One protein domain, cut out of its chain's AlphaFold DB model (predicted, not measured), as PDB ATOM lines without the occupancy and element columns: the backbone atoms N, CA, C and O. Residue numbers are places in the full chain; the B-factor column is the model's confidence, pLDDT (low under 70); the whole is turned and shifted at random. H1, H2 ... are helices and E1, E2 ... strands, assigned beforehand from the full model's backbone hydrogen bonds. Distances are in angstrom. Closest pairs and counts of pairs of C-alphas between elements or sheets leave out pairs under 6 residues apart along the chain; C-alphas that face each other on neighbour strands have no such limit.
ATOM      1  N   PHE A 106       1.321 -25.818  39.279       81.19
ATOM      2  CA  PHE A 106       1.631 -26.116  40.680       81.19
ATOM      3  C   PHE A 106       1.753 -24.825  41.468       81.19
ATOM      4  O   PHE A 106       1.323 -24.746  42.609       81.19
ATOM      5  N   PHE A 107       2.301 -23.811  40.809       77.75
ATOM      6  CA  PHE A 107       2.644 -22.546  41.402       77.75
ATOM      7  C   PHE A 107       1.541 -21.480  41.315       77.75
ATOM      8  O   PHE A 107       1.680 -20.357  41.784       77.75
ATOM      9  N   THR A 108       0.423 -21.799  40.675       80.88
ATOM     10  CA  THR A 108      -0.628 -20.821  40.400       80.88
ATOM     11  C   THR A 108      -1.781 -21.042  41.368       80.88
ATOM     12  O   THR A 108      -2.392 -22.121  41.363       80.88
ATOM     13  N   PRO A 109      -2.125 -20.049  42.209       82.25
ATOM     14  CA  PRO A 109      -3.262 -20.187  43.097       82.25
ATOM     15  C   PRO A 109      -4.551 -20.407  42.299       82.25
ATOM     16  O   PRO A 109      -4.848 -19.693  41.345       82.25
ATOM     17  N   GLN A 110      -5.354 -21.386  42.717       80.44
ATOM     18  CA  GLN A 110      -6.580 -21.774  42.002       80.44
ATOM     19  C   GLN A 110      -7.680 -20.700  42.035       80.44
ATOM     20  O   GLN A 110      -8.674 -20.824  41.326       80.44
ATOM     21  N   TRP A 111      -7.535 -19.679  42.884       81.75
ATOM     22  CA  TRP A 111      -8.471 -18.559  42.974       81.75
ATOM     23  C   TRP A 111      -8.217 -17.474  41.923       81.75
ATOM     24  O   TRP A 111      -9.093 -16.637  41.741       81.75
ATOM     25  N   VAL A 112      -7.072 -17.502  41.225       84.88
ATOM     26  CA  VAL A 112      -6.761 -16.528  40.171       84.88
ATOM     27  C   VAL A 112      -7.774 -16.662  39.040       84.88
ATOM     28  O   VAL A 112      -7.896 -17.712  38.409       84.88
ATOM     29  N   SER A 113      -8.508 -15.583  38.801       84.56
ATOM     30  CA  SER A 113      -9.709 -15.579  37.969       84.56
ATOM     31  C   SER A 113      -9.863 -14.332  37.097       84.56
ATOM     32  O   SER A 113     -10.750 -14.304  36.246       84.56
ATOM     33  N   ASN A 114      -9.037 -13.303  37.300       87.75
ATOM     34  CA  ASN A 114      -9.100 -12.034  36.576       87.75
ATOM     35  C   ASN A 114      -7.725 -11.354  36.481       87.75
ATOM     36  O   ASN A 114      -6.804 -11.695  37.219       87.75
ATOM     37  N   ASP A 115      -7.603 -10.368  35.590       87.31
ATOM     38  CA  ASP A 115      -6.328  -9.694  35.309       87.31
ATOM     39  C   ASP A 115      -5.774  -8.899  36.497       87.31
ATOM     40  O   ASP A 115      -4.561  -8.876  36.679       87.31
ATOM     41  N   LEU A 116      -6.631  -8.330  37.355       87.94
ATOM     42  CA  LEU A 116      -6.179  -7.589  38.543       87.94
ATOM     43  C   LEU A 116      -5.448  -8.498  39.537       87.94
ATOM     44  O   LEU A 116      -4.465  -8.094  40.151       87.94
ATOM     45  N   GLU A 117      -5.912  -9.738  39.694       87.69
ATOM     46  CA  GLU A 117      -5.254 -10.740  40.537       87.69
ATOM     47  C   GLU A 117      -3.901 -11.172  39.962       87.69
ATOM     48  O   GLU A 117      -2.950 -11.390  40.713       87.69
ATOM     49  N   ILE A 118      -3.795 -11.260  38.634       87.56
ATOM     50  CA  ILE A 118      -2.547 -11.589  37.937       87.56
ATOM     51  C   ILE A 118      -1.540 -10.450  38.081       87.56
ATOM     52  O   ILE A 118      -0.395 -10.683  38.468       87.56
ATOM     53  N   GLU A 119      -1.972  -9.222  37.797       86.56
ATOM     54  CA  GLU A 119      -1.181  -8.002  37.955       86.56
ATOM     55  C   GLU A 119      -0.663  -7.866  39.387       86.56
ATOM     56  O   GLU A 119       0.532  -7.641  39.588       86.56
ATOM     57  N   PHE A 120      -1.533  -8.076  40.380       84.81
ATOM     58  CA  PHE A 120      -1.153  -8.066  41.787       84.81
ATOM     59  C   PHE A 120      -0.046  -9.087  42.073       84.81
ATOM     60  O   PHE A 120       1.001  -8.719  42.602       84.81
ATOM     61  N   LEU A 121      -0.222 -10.351  41.677       82.56
ATOM     62  CA  LEU A 121       0.759 -11.401  41.968       82.56
ATOM     63  C   LEU A 121       2.098 -11.198  41.245       82.56
ATOM     64  O   LEU A 121       3.152 -11.458  41.827       82.56
ATOM     65  N   LEU A 122       2.087 -10.719  39.998       82.88
ATOM     66  CA  LEU A 122       3.318 -10.413  39.260       82.88
ATOM     67  C   LEU A 122       4.056  -9.215  39.854       82.88
ATOM     68  O   LEU A 122       5.284  -9.241  39.954       82.88
ATOM     69  N   THR A 123       3.315  -8.196  40.288       83.38
ATOM     70  CA  THR A 123       3.881  -7.013  40.942       83.38
ATOM     71  C   THR A 123       4.486  -7.374  42.292       83.38
ATOM     72  O   THR A 123       5.648  -7.056  42.535       83.38
ATOM     73  N   GLU A 124       3.755  -8.103  43.138       79.00
ATOM     74  CA  GLU A 124       4.251  -8.553  44.443       79.00
ATOM     75  C   GLU A 124       5.457  -9.494  44.310       79.00
ATOM     76  O   GLU A 124       6.381  -9.426  45.114       79.00
ATOM     77  N   GLY A 125       5.502 -10.350  43.283       75.94
ATOM     78  CA  GLY A 125       6.655 -11.221  43.035       75.94
ATOM     79  C   GLY A 125       7.910 -10.460  42.586       75.94
ATOM     80  O   GLY A 125       9.026 -10.757  43.031       75.94
ATOM     81  N   ALA A 126       7.743  -9.463  41.714       78.31
ATOM     82  CA  ALA A 126       8.851  -8.665  41.192       78.31
ATOM     83  C   ALA A 126       9.351  -7.618  42.202       78.31
ATOM     84  O   ALA A 126      10.558  -7.400  42.339       78.31
ATOM     85  N   LEU A 127       8.430  -6.994  42.938       75.88
ATOM     86  CA  LEU A 127       8.665  -5.822  43.785       75.88
ATOM     87  C   LEU A 127       8.104  -5.983  45.218       75.88
ATOM     88  O   LEU A 127       7.451  -5.061  45.716       75.88
ATOM     89  N   PRO A 128       8.364  -7.093  45.932       63.94
ATOM     90  CA  PRO A 128       7.902  -7.253  47.298       63.94
ATOM     91  C   PRO A 128       8.539  -6.164  48.168       63.94
ATOM     92  O   PRO A 128       9.761  -6.039  48.270       63.94
ATOM     93  N   TRP A 129       7.669  -5.371  48.797       59.00
ATOM     94  CA  TRP A 129       7.996  -4.347  49.798       59.00
ATOM     95  C   TRP A 129       8.756  -3.116  49.305       59.00
ATOM     96  O   TRP A 129       9.517  -2.502  50.058       59.00
ATOM     97  N   GLN A 130       8.491  -2.671  48.077       55.97
ATOM     98  CA  GLN A 130       8.902  -1.330  47.673       55.97
ATOM     99  C   GLN A 130       7.900  -0.259  48.134       55.97
ATOM    100  O   GLN A 130       6.744  -0.226  47.734       55.97
ATOM    101  N   LEU A 131       8.397   0.697  48.930       55.97
ATOM    102  CA  LEU A 131       7.770   2.015  49.139       55.97
ATOM    103  C   LEU A 131       7.812   2.884  47.864       55.97
ATOM    104  O   LEU A 131       7.302   4.006  47.855       55.97
ATOM    105  N   THR A 132       8.474   2.399  46.812       65.50
ATOM    106  CA  THR A 132       8.602   3.053  45.515       65.50
ATOM    107  C   THR A 132       7.586   2.479  44.529       65.50
ATOM    108  O   THR A 132       7.532   1.261  44.369       65.50
ATOM    109  N   PRO A 133       6.789   3.328  43.853       79.06
ATOM    110  CA  PRO A 133       5.873   2.879  42.810       79.06
ATOM    111  C   PRO A 133       6.606   2.124  41.689       79.06
ATOM    112  O   PRO A 133       7.744   2.495  41.370       79.06
ATOM    113  N   PRO A 134       5.962   1.130  41.047       85.31
ATOM    114  CA  PRO A 134       6.512   0.477  39.867       85.31
ATOM    115  C   PRO A 134       6.872   1.492  38.777       85.31
ATOM    116  O   PRO A 134       6.181   2.494  38.577       85.31
ATOM    117  N   SER A 135       7.972   1.245  38.065       89.25
ATOM    118  CA  SER A 135       8.374   2.105  36.946       89.25
ATOM    119  C   SER A 135       7.378   2.007  35.784       89.25
ATOM    120  O   SER A 135       6.775   0.956  35.579       89.25
ATOM    121  N   ALA A 136       7.257   3.062  34.972       92.56
ATOM    122  CA  ALA A 136       6.406   3.030  33.776       92.56
ATOM    123  C   ALA A 136       6.772   1.865  32.838       92.56
ATOM    124  O   ALA A 136       5.897   1.157  32.368       92.56
ATOM    125  N   THR A 137       8.068   1.591  32.660       93.44
ATOM    126  CA  THR A 137       8.548   0.466  31.843       93.44
ATOM    127  C   THR A 137       8.133  -0.896  32.405       93.44
ATOM    128  O   THR A 137       7.885  -1.818  31.635       93.44
ATOM    129  N   PHE A 138       8.050  -1.036  33.732       91.19
ATOM    130  CA  PHE A 138       7.527  -2.252  34.361       91.19
ATOM    131  C   PHE A 138       6.032  -2.421  34.089       91.19
ATOM    132  O   PHE A 138       5.605  -3.511  33.725       91.19
ATOM    133  N   LEU A 139       5.258  -1.341  34.219       91.44
ATOM    134  CA  LEU A 139       3.818  -1.358  33.954       91.44
ATOM    135  C   LEU A 139       3.520  -1.664  32.479       91.44
ATOM    136  O   LEU A 139       2.742  -2.568  32.199       91.44
ATOM    137  N   ASP A 140       4.227  -1.022  31.543       94.00
ATOM    138  CA  ASP A 140       4.109  -1.309  30.106       94.00
ATOM    139  C   ASP A 140       4.433  -2.783  29.795       94.00
ATOM    140  O   ASP A 140       3.799  -3.413  28.943       94.00
ATOM    141  N   ALA A 141       5.430  -3.348  30.489       92.50
ATOM    142  CA  ALA A 141       5.787  -4.752  30.338       92.50
ATOM    143  C   ALA A 141       4.698  -5.688  30.866       92.50
ATOM    144  O   ALA A 141       4.386  -6.696  30.233       92.50
ATOM    145  N   LEU A 142       4.106  -5.344  32.007       89.88
ATOM    146  CA  LEU A 142       3.033  -6.103  32.627       89.88
ATOM    147  C   LEU A 142       1.774  -6.127  31.754       89.88
ATOM    148  O   LEU A 142       1.249  -7.208  31.486       89.88
ATOM    149  N   ASP A 143       1.360  -4.972  31.230       91.38
ATOM    150  CA  ASP A 143       0.227  -4.857  30.308       91.38
ATOM    151  C   ASP A 143       0.419  -5.762  29.089       91.38
ATOM    152  O   ASP A 143      -0.455  -6.555  28.725       91.38
ATOM    153  N   ARG A 144       1.616  -5.731  28.492       91.81
ATOM    154  CA  ARG A 144       1.916  -6.566  27.328       91.81
ATOM    155  C   ARG A 144       1.944  -8.060  27.658       91.81
ATOM    156  O   ARG A 144       1.538  -8.869  26.823       91.81
ATOM    157  N   ILE A 145       2.397  -8.452  28.851       89.19
ATOM    158  CA  ILE A 145       2.337  -9.850  29.311       89.19
ATOM    159  C   ILE A 145       0.881 -10.320  29.409       89.19
ATOM    160  O   ILE A 145       0.560 -11.418  28.946       89.19
ATOM    161  N   LEU A 146       0.001  -9.493  29.981       88.62
ATOM    162  CA  LEU A 146      -1.421  -9.806  30.126       88.62
ATOM    163  C   LEU A 146      -2.105  -9.973  28.760       88.62
ATOM    164  O   LEU A 146      -2.888 -10.903  28.576       88.62
ATOM    165  N   GLU A 147      -1.762  -9.151  27.766       88.50
ATOM    166  CA  GLU A 147      -2.301  -9.263  26.402       88.50
ATOM    167  C   GLU A 147      -1.927 -10.574  25.690       88.50
ATOM    168  O   GLU A 147      -2.716 -11.123  24.919       88.50
ATOM    169  N   LEU A 148      -0.708 -11.066  25.911       86.06
ATOM    170  CA  LEU A 148      -0.081 -12.093  25.076       86.06
ATOM    171  C   LEU A 148      -0.563 -13.534  25.338       86.06
ATOM    172  O   LEU A 148      -0.259 -14.439  24.552       86.06
ATOM    173  N   LEU A 149      -1.291 -13.787  26.428       79.75
ATOM    174  CA  LEU A 149      -1.525 -15.141  26.952       79.75
ATOM    175  C   LEU A 149      -3.023 -15.460  27.162       79.75
ATOM    176  O   LEU A 149      -3.851 -14.577  27.367       79.75
ATOM    177  N   SER A 150      -3.395 -16.744  27.082       68.50
ATOM    178  CA  SER A 150      -4.790 -17.255  27.055       68.50
ATOM    179  C   SER A 150      -5.301 -17.749  28.424       68.50
ATOM    180  O   SER A 150      -4.461 -18.143  29.215       68.50
ATOM    181  N   PRO A 151      -6.613 -18.031  28.598       73.12
ATOM    182  CA  PRO A 151      -7.509 -17.505  29.660       73.12
ATOM    183  C   PRO A 151      -6.922 -17.403  31.083       73.12
ATOM    184  O   PRO A 151      -6.128 -18.237  31.479       73.12
ATOM    185  N   GLU A 152      -7.394 -16.449  31.885       77.88
ATOM    186  CA  GLU A 152      -6.853 -15.895  33.146       77.88
ATOM    187  C   GLU A 152      -6.035 -16.866  34.024       77.88
ATOM    188  O   GLU A 152      -4.836 -16.664  34.210       77.88
ATOM    189  N   TYR A 153      -6.623 -17.959  34.523       78.19
ATOM    190  CA  TYR A 153      -5.877 -18.947  35.322       78.19
ATOM    191  C   TYR A 153      -4.760 -19.627  34.513       78.19
ATOM    192  O   TYR A 153      -3.625 -19.744  34.969       78.19
ATOM    193  N   LYS A 154      -5.065 -20.068  33.285       77.19
ATOM    194  CA  LYS A 154      -4.073 -20.676  32.383       77.19
ATOM    195  C   LYS A 154      -3.043 -19.652  31.920       77.19
ATOM    196  O   LYS A 154      -1.901 -20.030  31.692       77.19
ATOM    197  N   ARG A 155      -3.430 -18.378  31.826       81.19
ATOM    198  CA  ARG A 155      -2.575 -17.236  31.508       81.19
ATOM    199  C   ARG A 155      -1.563 -17.115  32.619       81.19
ATOM    200  O   ARG A 155      -0.383 -17.271  32.344       81.19
ATOM    201  N   PHE A 156      -2.002 -16.976  33.864       81.62
ATOM    202  CA  PHE A 156      -1.077 -16.865  34.981       81.62
ATOM    203  C   PHE A 156      -0.218 -18.116  35.162       81.62
ATOM    204  O   PHE A 156       0.991 -17.988  35.294       81.62
ATOM    205  N   ALA A 157      -0.784 -19.318  35.024       82.12
ATOM    206  CA  ALA A 157       0.002 -20.549  35.047       82.12
ATOM    207  C   ALA A 157       1.022 -20.637  33.910       82.12
ATOM    208  O   ALA A 157       2.130 -21.112  34.131       82.12
ATOM    209  N   SER A 158       0.701 -20.148  32.713       81.88
ATOM    210  CA  SER A 158       1.678 -20.062  31.625       81.88
ATOM    211  C   SER A 158       2.749 -19.005  31.900       81.88
ATOM    212  O   SER A 158       3.918 -19.297  31.691       81.88
ATOM    213  N   ILE A 159       2.384 -17.837  32.454       79.75
ATOM    214  CA  ILE A 159       3.338 -16.790  32.852       79.75
ATOM    215  C   ILE A 159       4.278 -17.347  33.905       79.75
ATOM    216  O   ILE A 159       5.480 -17.268  33.735       79.75
ATOM    217  N   ILE A 160       3.758 -17.940  34.976       76.88
ATOM    218  CA  ILE A 160       4.595 -18.521  36.018       76.88
ATOM    219  C   ILE A 160       5.442 -19.646  35.419       76.88
ATOM    220  O   ILE A 160       6.651 -19.588  35.536       76.88
ATOM    221  N   GLY A 161       4.890 -20.577  34.642       70.38
ATOM    222  CA  GLY A 161       5.690 -21.634  34.004       70.38
ATOM    223  C   GLY A 161       6.805 -21.133  33.069       70.38
ATOM    224  O   GLY A 161       7.835 -21.803  32.944       70.38
ATOM    225  N   ASP A 162       6.613 -19.972  32.435       69.19
ATOM    226  CA  ASP A 162       7.572 -19.354  31.515       69.19
ATOM    227  C   ASP A 162       8.511 -18.337  32.216       69.19
ATOM    228  O   ASP A 162       9.602 -18.087  31.706       69.19
ATOM    229  N   VAL A 163       8.129 -17.781  33.376       59.19
ATOM    230  CA  VAL A 163       8.839 -16.700  34.091       59.19
ATOM    231  C   VAL A 163       9.364 -17.140  35.461       59.19
ATOM    232  O   VAL A 163      10.501 -16.838  35.768       59.19
ATOM    233  N   ASN A 164       8.598 -17.820  36.319       58.25
ATOM    234  CA  ASN A 164       8.895 -17.944  37.756       58.25
ATOM    235  C   ASN A 164       8.480 -19.283  38.402       58.25
ATOM    236  O   ASN A 164       7.759 -20.103  37.854       58.25
ATOM    237  N   PHE A 165       8.878 -19.480  39.656       54.09
ATOM    238  CA  PHE A 165       8.340 -20.531  40.524       54.09
ATOM    239  C   PHE A 165       7.574 -19.861  41.673       54.09
ATOM    240  O   PHE A 165       8.188 -19.072  42.384       54.09
ATOM    241  N   HIS A 166       6.279 -20.155  41.867       44.06
ATOM    242  CA  HIS A 166       5.414 -19.636  42.954       44.06
ATOM    243  C   HIS A 166       4.770 -20.706  43.866       44.06
ATOM    244  O   HIS A 166       3.643 -21.099  43.647       44.06
ATOM    245  N   GLU A 167       5.453 -21.277  44.862       40.16
ATOM    246  CA  GLU A 167       4.948 -22.443  45.618       40.16
ATOM    247  C   GLU A 167       3.728 -22.132  46.500       40.16
ATOM    248  O   GLU A 167       3.807 -21.258  47.367       40.16
ATOM    249  N   PRO A 168       2.621 -22.893  46.376       39.62
ATOM    250  CA  PRO A 168       1.599 -22.929  47.403       39.62
ATOM    251  C   PRO A 168       2.054 -23.784  48.603       39.62
ATOM    252  O   PRO A 168       2.963 -24.608  48.486       39.62
ATOM    253  N   PRO A 169       1.402 -23.636  49.773       37.69
ATOM    254  CA  PRO A 169       1.764 -24.358  50.992       37.69
ATOM    255  C   PRO A 169       1.819 -25.893  50.827       37.69
ATOM    256  O   PRO A 169       1.062 -26.450  50.027       37.69
ATOM    257  N   PRO A 170       2.615 -26.618  51.647       35.47
ATOM    258  CA  PRO A 170       3.191 -27.935  51.316       35.47
ATOM    259  C   PRO A 170       2.241 -29.151  51.346       35.47
ATOM    260  O   PRO A 170       2.676 -30.271  51.616       35.47
ATOM    261  N   HIS A 171       0.934 -28.990  51.137       35.59
ATOM    262  CA  HIS A 171      -0.046 -30.027  51.490       35.59
ATOM    263  C   HIS A 171      -0.921 -30.559  50.353       35.59
ATOM    264  O   HIS A 171      -1.949 -31.163  50.641       35.59
ATOM    265  N   LEU A 172      -0.537 -30.413  49.080       38.53
ATOM    266  CA  LEU A 172      -1.347 -30.927  47.963       38.53
ATOM    267  C   LEU A 172      -0.515 -31.568  46.837       38.53
ATOM    268  O   LEU A 172      -0.689 -31.252  45.667       38.53
ATOM    269  N   ALA A 173       0.338 -32.539  47.169       36.56
ATOM    270  CA  ALA A 173       0.905 -33.479  46.189       36.56
ATOM    271  C   ALA A 173      -0.013 -34.706  45.979       36.56
ATOM    272  O   ALA A 173       0.438 -35.849  45.934       36.56
ATOM    273  N   VAL A 174      -1.328 -34.482  45.901       40.47
ATOM    274  CA  VAL A 174      -2.295 -35.501  45.464       40.47
ATOM    275  C   VAL A 174      -2.723 -35.108  44.061       40.47
ATOM    276  O   VAL A 174      -3.062 -33.947  43.856       40.47
ATOM    277  N   ALA A 175      -2.690 -36.055  43.119       47.81
ATOM    278  CA  ALA A 175      -3.044 -35.874  41.712       47.81
ATOM    279  C   ALA A 175      -4.350 -35.077  41.540       47.81
ATOM    280  O   ALA A 175      -5.451 -35.629  41.548       47.81
ATOM    281  N   ASN A 176      -4.220 -33.760  41.396       59.97
ATOM    282  CA  ASN A 176      -5.312 -32.873  41.064       59.97
ATOM    283  C   ASN A 176      -5.328 -32.767  39.542       59.97
ATOM    284  O   ASN A 176      -4.403 -32.211  38.948       59.97
ATOM    285  N   ALA A 177      -6.368 -33.312  38.909       62.62
ATOM    286  CA  ALA A 177      -6.517 -33.298  37.454       62.62
ATOM    287  C   ALA A 177      -6.429 -31.878  36.856       62.62
ATOM    288  O   ALA A 177      -6.092 -31.732  35.685       62.62
ATOM    289  N   CYS A 178      -6.684 -30.837  37.656       70.88
ATOM    290  CA  CYS A 178      -6.567 -29.435  37.257       70.88
ATOM    291  C   CYS A 178      -5.121 -28.949  37.035       70.88
ATOM    292  O   CYS A 178      -4.945 -27.892  36.433       70.88
ATOM    293  N   LEU A 179      -4.099 -29.681  37.503       78.75
ATOM    294  CA  LEU A 179      -2.692 -29.266  37.401       78.75
ATOM    295  C   LEU A 179      -1.988 -29.767  36.129       78.75
ATOM    296  O   LEU A 179      -0.982 -29.188  35.738       78.75
ATOM    297  N   GLY A 180      -2.501 -30.799  35.457       84.38
ATOM    298  CA  GLY A 180      -1.837 -31.358  34.271       84.38
ATOM    299  C   GLY A 180      -0.475 -31.997  34.586       84.38
ATOM    300  O   GLY A 180      -0.302 -32.603  35.649       84.38
ATOM    301  N   VAL A 181       0.485 -31.891  33.661       85.06
ATOM    302  CA  VAL A 181       1.872 -32.365  33.848       85.06
ATOM    303  C   VAL A 181       2.668 -31.250  34.518       85.06
ATOM    304  O   VAL A 181       3.349 -30.465  33.862       85.06
ATOM    305  N   THR A 182       2.489 -31.131  35.829       85.69
ATOM    306  CA  THR A 182       2.985 -29.997  36.609       85.69
ATOM    307  C   THR A 182       4.391 -30.206  37.174       85.69
ATOM    308  O   THR A 182       5.006 -31.256  36.976       85.69
ATOM    309  N   HIS A 183       4.896 -29.214  37.900       85.44
ATOM    310  CA  HIS A 183       6.222 -29.239  38.501       85.44
ATOM    311  C   HIS A 183       6.486 -30.481  39.363       85.44
ATOM    312  O   HIS A 183       5.656 -30.886  40.178       85.44
ATOM    313  N   GLY A 184       7.659 -31.089  39.174       81.19
ATOM    314  CA  GLY A 184       8.118 -32.260  39.922       81.19
ATOM    315  C   GLY A 184       7.451 -33.584  39.535       81.19
ATOM    316  O   GLY A 184       7.809 -34.623  40.094       81.19
ATOM    317  N   THR A 185       6.507 -33.595  38.584       81.69
ATOM    318  CA  THR A 185       5.849 -34.838  38.132       81.69
ATOM    319  C   THR A 185       6.789 -35.780  37.377       81.69
ATOM    320  O   THR A 185       6.515 -36.976  37.284       81.69
ATOM    321  N   ASN A 232      15.695 -41.455  18.509       94.69
ATOM    322  CA  ASN A 232      16.841 -40.553  18.518       94.69
ATOM    323  C   ASN A 232      16.434 -39.226  19.176       94.69
ATOM    324  O   ASN A 232      15.420 -38.654  18.779       94.69
ATOM    325  N   TRP A 233      17.230 -38.716  20.120       95.19
ATOM    326  CA  TRP A 233      17.118 -37.367  20.679       95.19
ATOM    327  C   TRP A 233      18.051 -36.425  19.905       95.19
ATOM    328  O   TRP A 233      19.263 -36.434  20.144       95.19
ATOM    329  N   PRO A 234      17.546 -35.613  18.958       95.75
ATOM    330  CA  PRO A 234      18.401 -34.740  18.167       95.75
ATOM    331  C   PRO A 234      19.002 -33.630  19.027       95.75
ATOM    332  O   PRO A 234      18.352 -33.089  19.921       95.75
ATOM    333  N   ARG A 235      20.240 -33.242  18.717       95.12
ATOM    334  CA  ARG A 235      20.874 -32.092  19.358       95.12
ATOM    335  C   ARG A 235      20.140 -30.803  18.978       95.12
ATOM    336  O   ARG A 235      19.982 -30.511  17.791       95.12
ATOM    337  N   TYR A 236      19.783 -30.013  19.988       94.12
ATOM    338  CA  TYR A 236      19.251 -28.667  19.802       94.12
ATOM    339  C   TYR A 236      20.331 -27.734  19.242       94.12
ATOM    340  O   TYR A 236      21.446 -27.664  19.772       94.12
ATOM    341  N   THR A 237      20.009 -27.013  18.170       93.88
ATOM    342  CA  THR A 237      20.880 -25.990  17.567       93.88
ATOM    343  C   THR A 237      20.042 -24.817  17.060       93.88
ATOM    344  O   THR A 237      18.821 -24.928  16.976       93.88
ATOM    345  N   ALA A 238      20.687 -23.708  16.687       89.50
ATOM    346  CA  ALA A 238      19.992 -22.560  16.102       89.50
ATOM    347  C   ALA A 238      19.209 -22.922  14.822       89.50
ATOM    348  O   ALA A 238      18.123 -22.396  14.615       89.50
ATOM    349  N   ASP A 239      19.723 -23.863  14.021       94.25
ATOM    350  CA  ASP A 239      19.106 -24.297  12.758       94.25
ATOM    351  C   ASP A 239      18.171 -25.514  12.924       94.25
ATOM    352  O   ASP A 239      17.474 -25.902  11.990       94.25
ATOM    353  N   ASN A 240      18.168 -26.147  14.103       93.31
ATOM    354  CA  ASN A 240      17.378 -27.340  14.411       93.31
ATOM    355  C   ASN A 240      16.829 -27.249  15.840       93.31
ATOM    356  O   ASN A 240      17.345 -27.879  16.769       93.31
ATOM    357  N   GLN A 241      15.806 -26.411  16.006       93.12
ATOM    358  CA  GLN A 241      15.136 -26.147  17.278       93.12
ATOM    359  C   GLN A 241      14.047 -27.195  17.524       93.12
ATOM    360  O   GLN A 241      12.866 -26.973  17.262       93.12
ATOM    361  N   VAL A 242      14.462 -28.374  17.983       94.19
ATOM    362  CA  VAL A 242      13.559 -29.492  18.282       94.19
ATOM    363  C   VAL A 242      13.782 -30.017  19.694       94.19
ATOM    364  O   VAL A 242      14.906 -30.026  20.197       94.19
ATOM    365  N   LEU A 243      12.706 -30.487  20.318       92.88
ATOM    366  CA  LEU A 243      12.703 -31.109  21.637       92.88
ATOM    367  C   LEU A 243      12.369 -32.593  21.511       92.88
ATOM    368  O   LEU A 243      11.636 -32.998  20.608       92.88
ATOM    369  N   LEU A 244      12.850 -33.398  22.457       93.25
ATOM    370  CA  LEU A 244      12.303 -34.728  22.680       93.25
ATOM    371  C   LEU A 244      11.157 -34.618  23.691       93.25
ATOM    372  O   LEU A 244      11.373 -34.242  24.841       93.25
ATOM    373  N   GLN A 245       9.942 -34.940  23.260       90.38
ATOM    374  CA  GLN A 245       8.766 -34.987  24.118       90.38
ATOM    375  C   GLN A 245       8.620 -36.381  24.728       90.38
ATOM    376  O   GLN A 245       8.554 -37.374  24.001       90.38
ATOM    377  N   PHE A 246       8.482 -36.438  26.053       87.50
ATOM    378  CA  PHE A 246       8.063 -37.630  26.787       87.50
ATOM    379  C   PHE A 246       6.553 -37.557  27.050       87.50
ATOM    380  O   PHE A 246       6.114 -36.934  28.014       87.50
ATOM    381  N   ALA A 247       5.745 -38.168  26.183       83.31
ATOM    382  CA  ALA A 247       4.322 -38.384  26.437       83.31
ATOM    383  C   ALA A 247       4.056 -39.870  26.705       83.31
ATOM    384  O   ALA A 247       4.798 -40.737  26.229       83.31
ATOM    385  N   SER A 248       2.981 -40.174  27.442       75.31
ATOM    386  CA  SER A 248       2.626 -41.572  27.702       75.31
ATOM    387  C   SER A 248       2.413 -42.313  26.381       75.31
ATOM    388  O   SER A 248       1.679 -41.860  25.501       75.31
ATOM    389  N   SER A 249       3.101 -43.444  26.235       74.56
ATOM    390  CA  SER A 249       3.128 -44.308  25.053       74.56
ATOM    391  C   SER A 249       3.636 -43.653  23.759       74.56
ATOM    392  O   SER A 249       3.579 -44.285  22.704       74.56
ATOM    393  N   ASN A 250       4.146 -42.417  23.803       82.94
ATOM    394  CA  ASN A 250       4.647 -41.702  22.630       82.94
ATOM    395  C   ASN A 250       5.819 -40.783  22.995       82.94
ATOM    396  O   ASN A 250       5.639 -39.620  23.352       82.94
ATOM    397  N   THR A 251       7.039 -41.307  22.884       88.62
ATOM    398  CA  THR A 251       8.250 -40.482  22.939       88.62
ATOM    399  C   THR A 251       8.649 -40.103  21.521       88.62
ATOM    400  O   THR A 251       8.960 -40.978  20.715       88.62
ATOM    401  N   THR A 252       8.627 -38.811  21.200       92.25
ATOM    402  CA  THR A 252       8.874 -38.338  19.833       92.25
ATOM    403  C   THR A 252       9.550 -36.973  19.811       92.25
ATOM    404  O   THR A 252       9.513 -36.223  20.782       92.25
ATOM    405  N   THR A 253      10.182 -36.651  18.686       94.69
ATOM    406  CA  THR A 253      10.732 -35.317  18.440       94.69
ATOM    407  C   THR A 253       9.615 -34.366  18.009       94.69
ATOM    408  O   THR A 253       8.818 -34.713  17.136       94.69
ATOM    409  N   VAL A 254       9.579 -33.167  18.588       93.06
ATOM    410  CA  VAL A 254       8.625 -32.097  18.255       93.06
ATOM    411  C   VAL A 254       9.353 -30.763  18.030       93.06
ATOM    412  O   VAL A 254      10.428 -30.568  18.602       93.06
ATOM    413  N   PRO A 255       8.815 -29.840  17.212       93.94
ATOM    414  CA  PRO A 255       9.353 -28.482  17.094       93.94
ATOM    415  C   PRO A 255       9.309 -27.704  18.424       93.94
ATOM    416  O   PRO A 255       8.358 -27.839  19.193       93.94
ATOM    417  N   ASP A 256      10.325 -26.874  18.686       90.12
ATOM    418  CA  ASP A 256      10.370 -25.900  19.796       90.12
ATOM    419  C   ASP A 256       9.806 -24.534  19.355       90.12
ATOM    420  O   ASP A 256      10.498 -23.519  19.394       90.12
TER     421      ASP A 256
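Overview. This is residues 106 to 185 and 232 to 256 of the 275 residues of an uncharacterized protein of Ganoderma sinense ZZ0214-1 (UniProt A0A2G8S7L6). A small two-stranded hairpin, E1 and E2, makes one end of a loose, lengthened model, and a loose cluster of three helices, H1, H2 and H3, makes the other, with no named helix reaching over the hairpin. H1 and H3 run nearly side by side, H2 stands steeply to both, and the loop of residues 127 to 133 sticks out beyond the helices. The printed part has 105 residues, with three named helices followed by two named strands, in the order H1, H2, H3, E1, E2; the sheet, E1 - E2, is antiparallel. The class is mixed, helices and strands, with under half of the residues, 49 of 105, in named elements. The whole is loose, with a radius of gyration of the C-alphas of 17.2 A and spans of 53 by 39 by 23 A.

Along the chain. E1 is residues 242 to 247, 15.2 A from first to last C-alpha, and E2 is residues 250 to 255, 15.1 A, ending at C-alpha 255 at (9.353, -28.482, 17.094). H3 is residues 152 to 163, 15.7 A long. H2, the longest helix by residues, is residues 136 to 148, 18.6 A. H1 is residues 115 to 126, 16.3 A, and begins at C-alpha 115 at (-6.328, -9.694, 35.309).

Arrangement. E1 and E2 form a hairpin, antiparallel with 153 degrees between their directions, and C-alphas 242 and 255, which face each other, are 4.5 A apart. N 245 and O 252, at 2.8 A, and N 254 and O 243, at 2.9 A, are within hydrogen-bond range. H3 is apart from E2, and H1 and H2 are apart from both strands. H3, with residues 152 to 156 alone, and H1, with residues 115 to 118 alone, only just touch, with 3 pairs of C-alphas within 8 A; the closest C-alphas, of Ile 118 and Phe 156, are 6.2 A apart. These two helices run the same way at a shallow tilt of 21 degrees. H2, with residues 142 to 146 alone, and H1 also only just touch, with 3 pairs; the closest C-alphas, of Glu 119 and Leu 142, are 7.1 A apart. They run opposite ways at a steep tilt of 50 degrees. H2 and H3 are close but not clearly touching, with the closest C-alphas, of Leu 146 and Arg 155, 7.6 A apart. In H1, H2 and H3 every O i to N i+4 pair is within hydrogen-bond range.

Size, cuts and confidence. The two C-alphas farthest apart, of Leu 131 and Asn 232, are 53.2 A from each other. Residues 186 to 231 are not printed, and C-alphas 185 and 232 are 23.2 A apart across this cut, in the link from H3 to E1. Of the links that are printed whole, H2 to H3 and E1 to E2 are tight and H1 to H2 is short. Residues 164 to 185 hold no named element. The mean pLDDT of the printed part is 78.5, and it is under 70 at residues 128 to 132, residue 150 and residues 162 to 177.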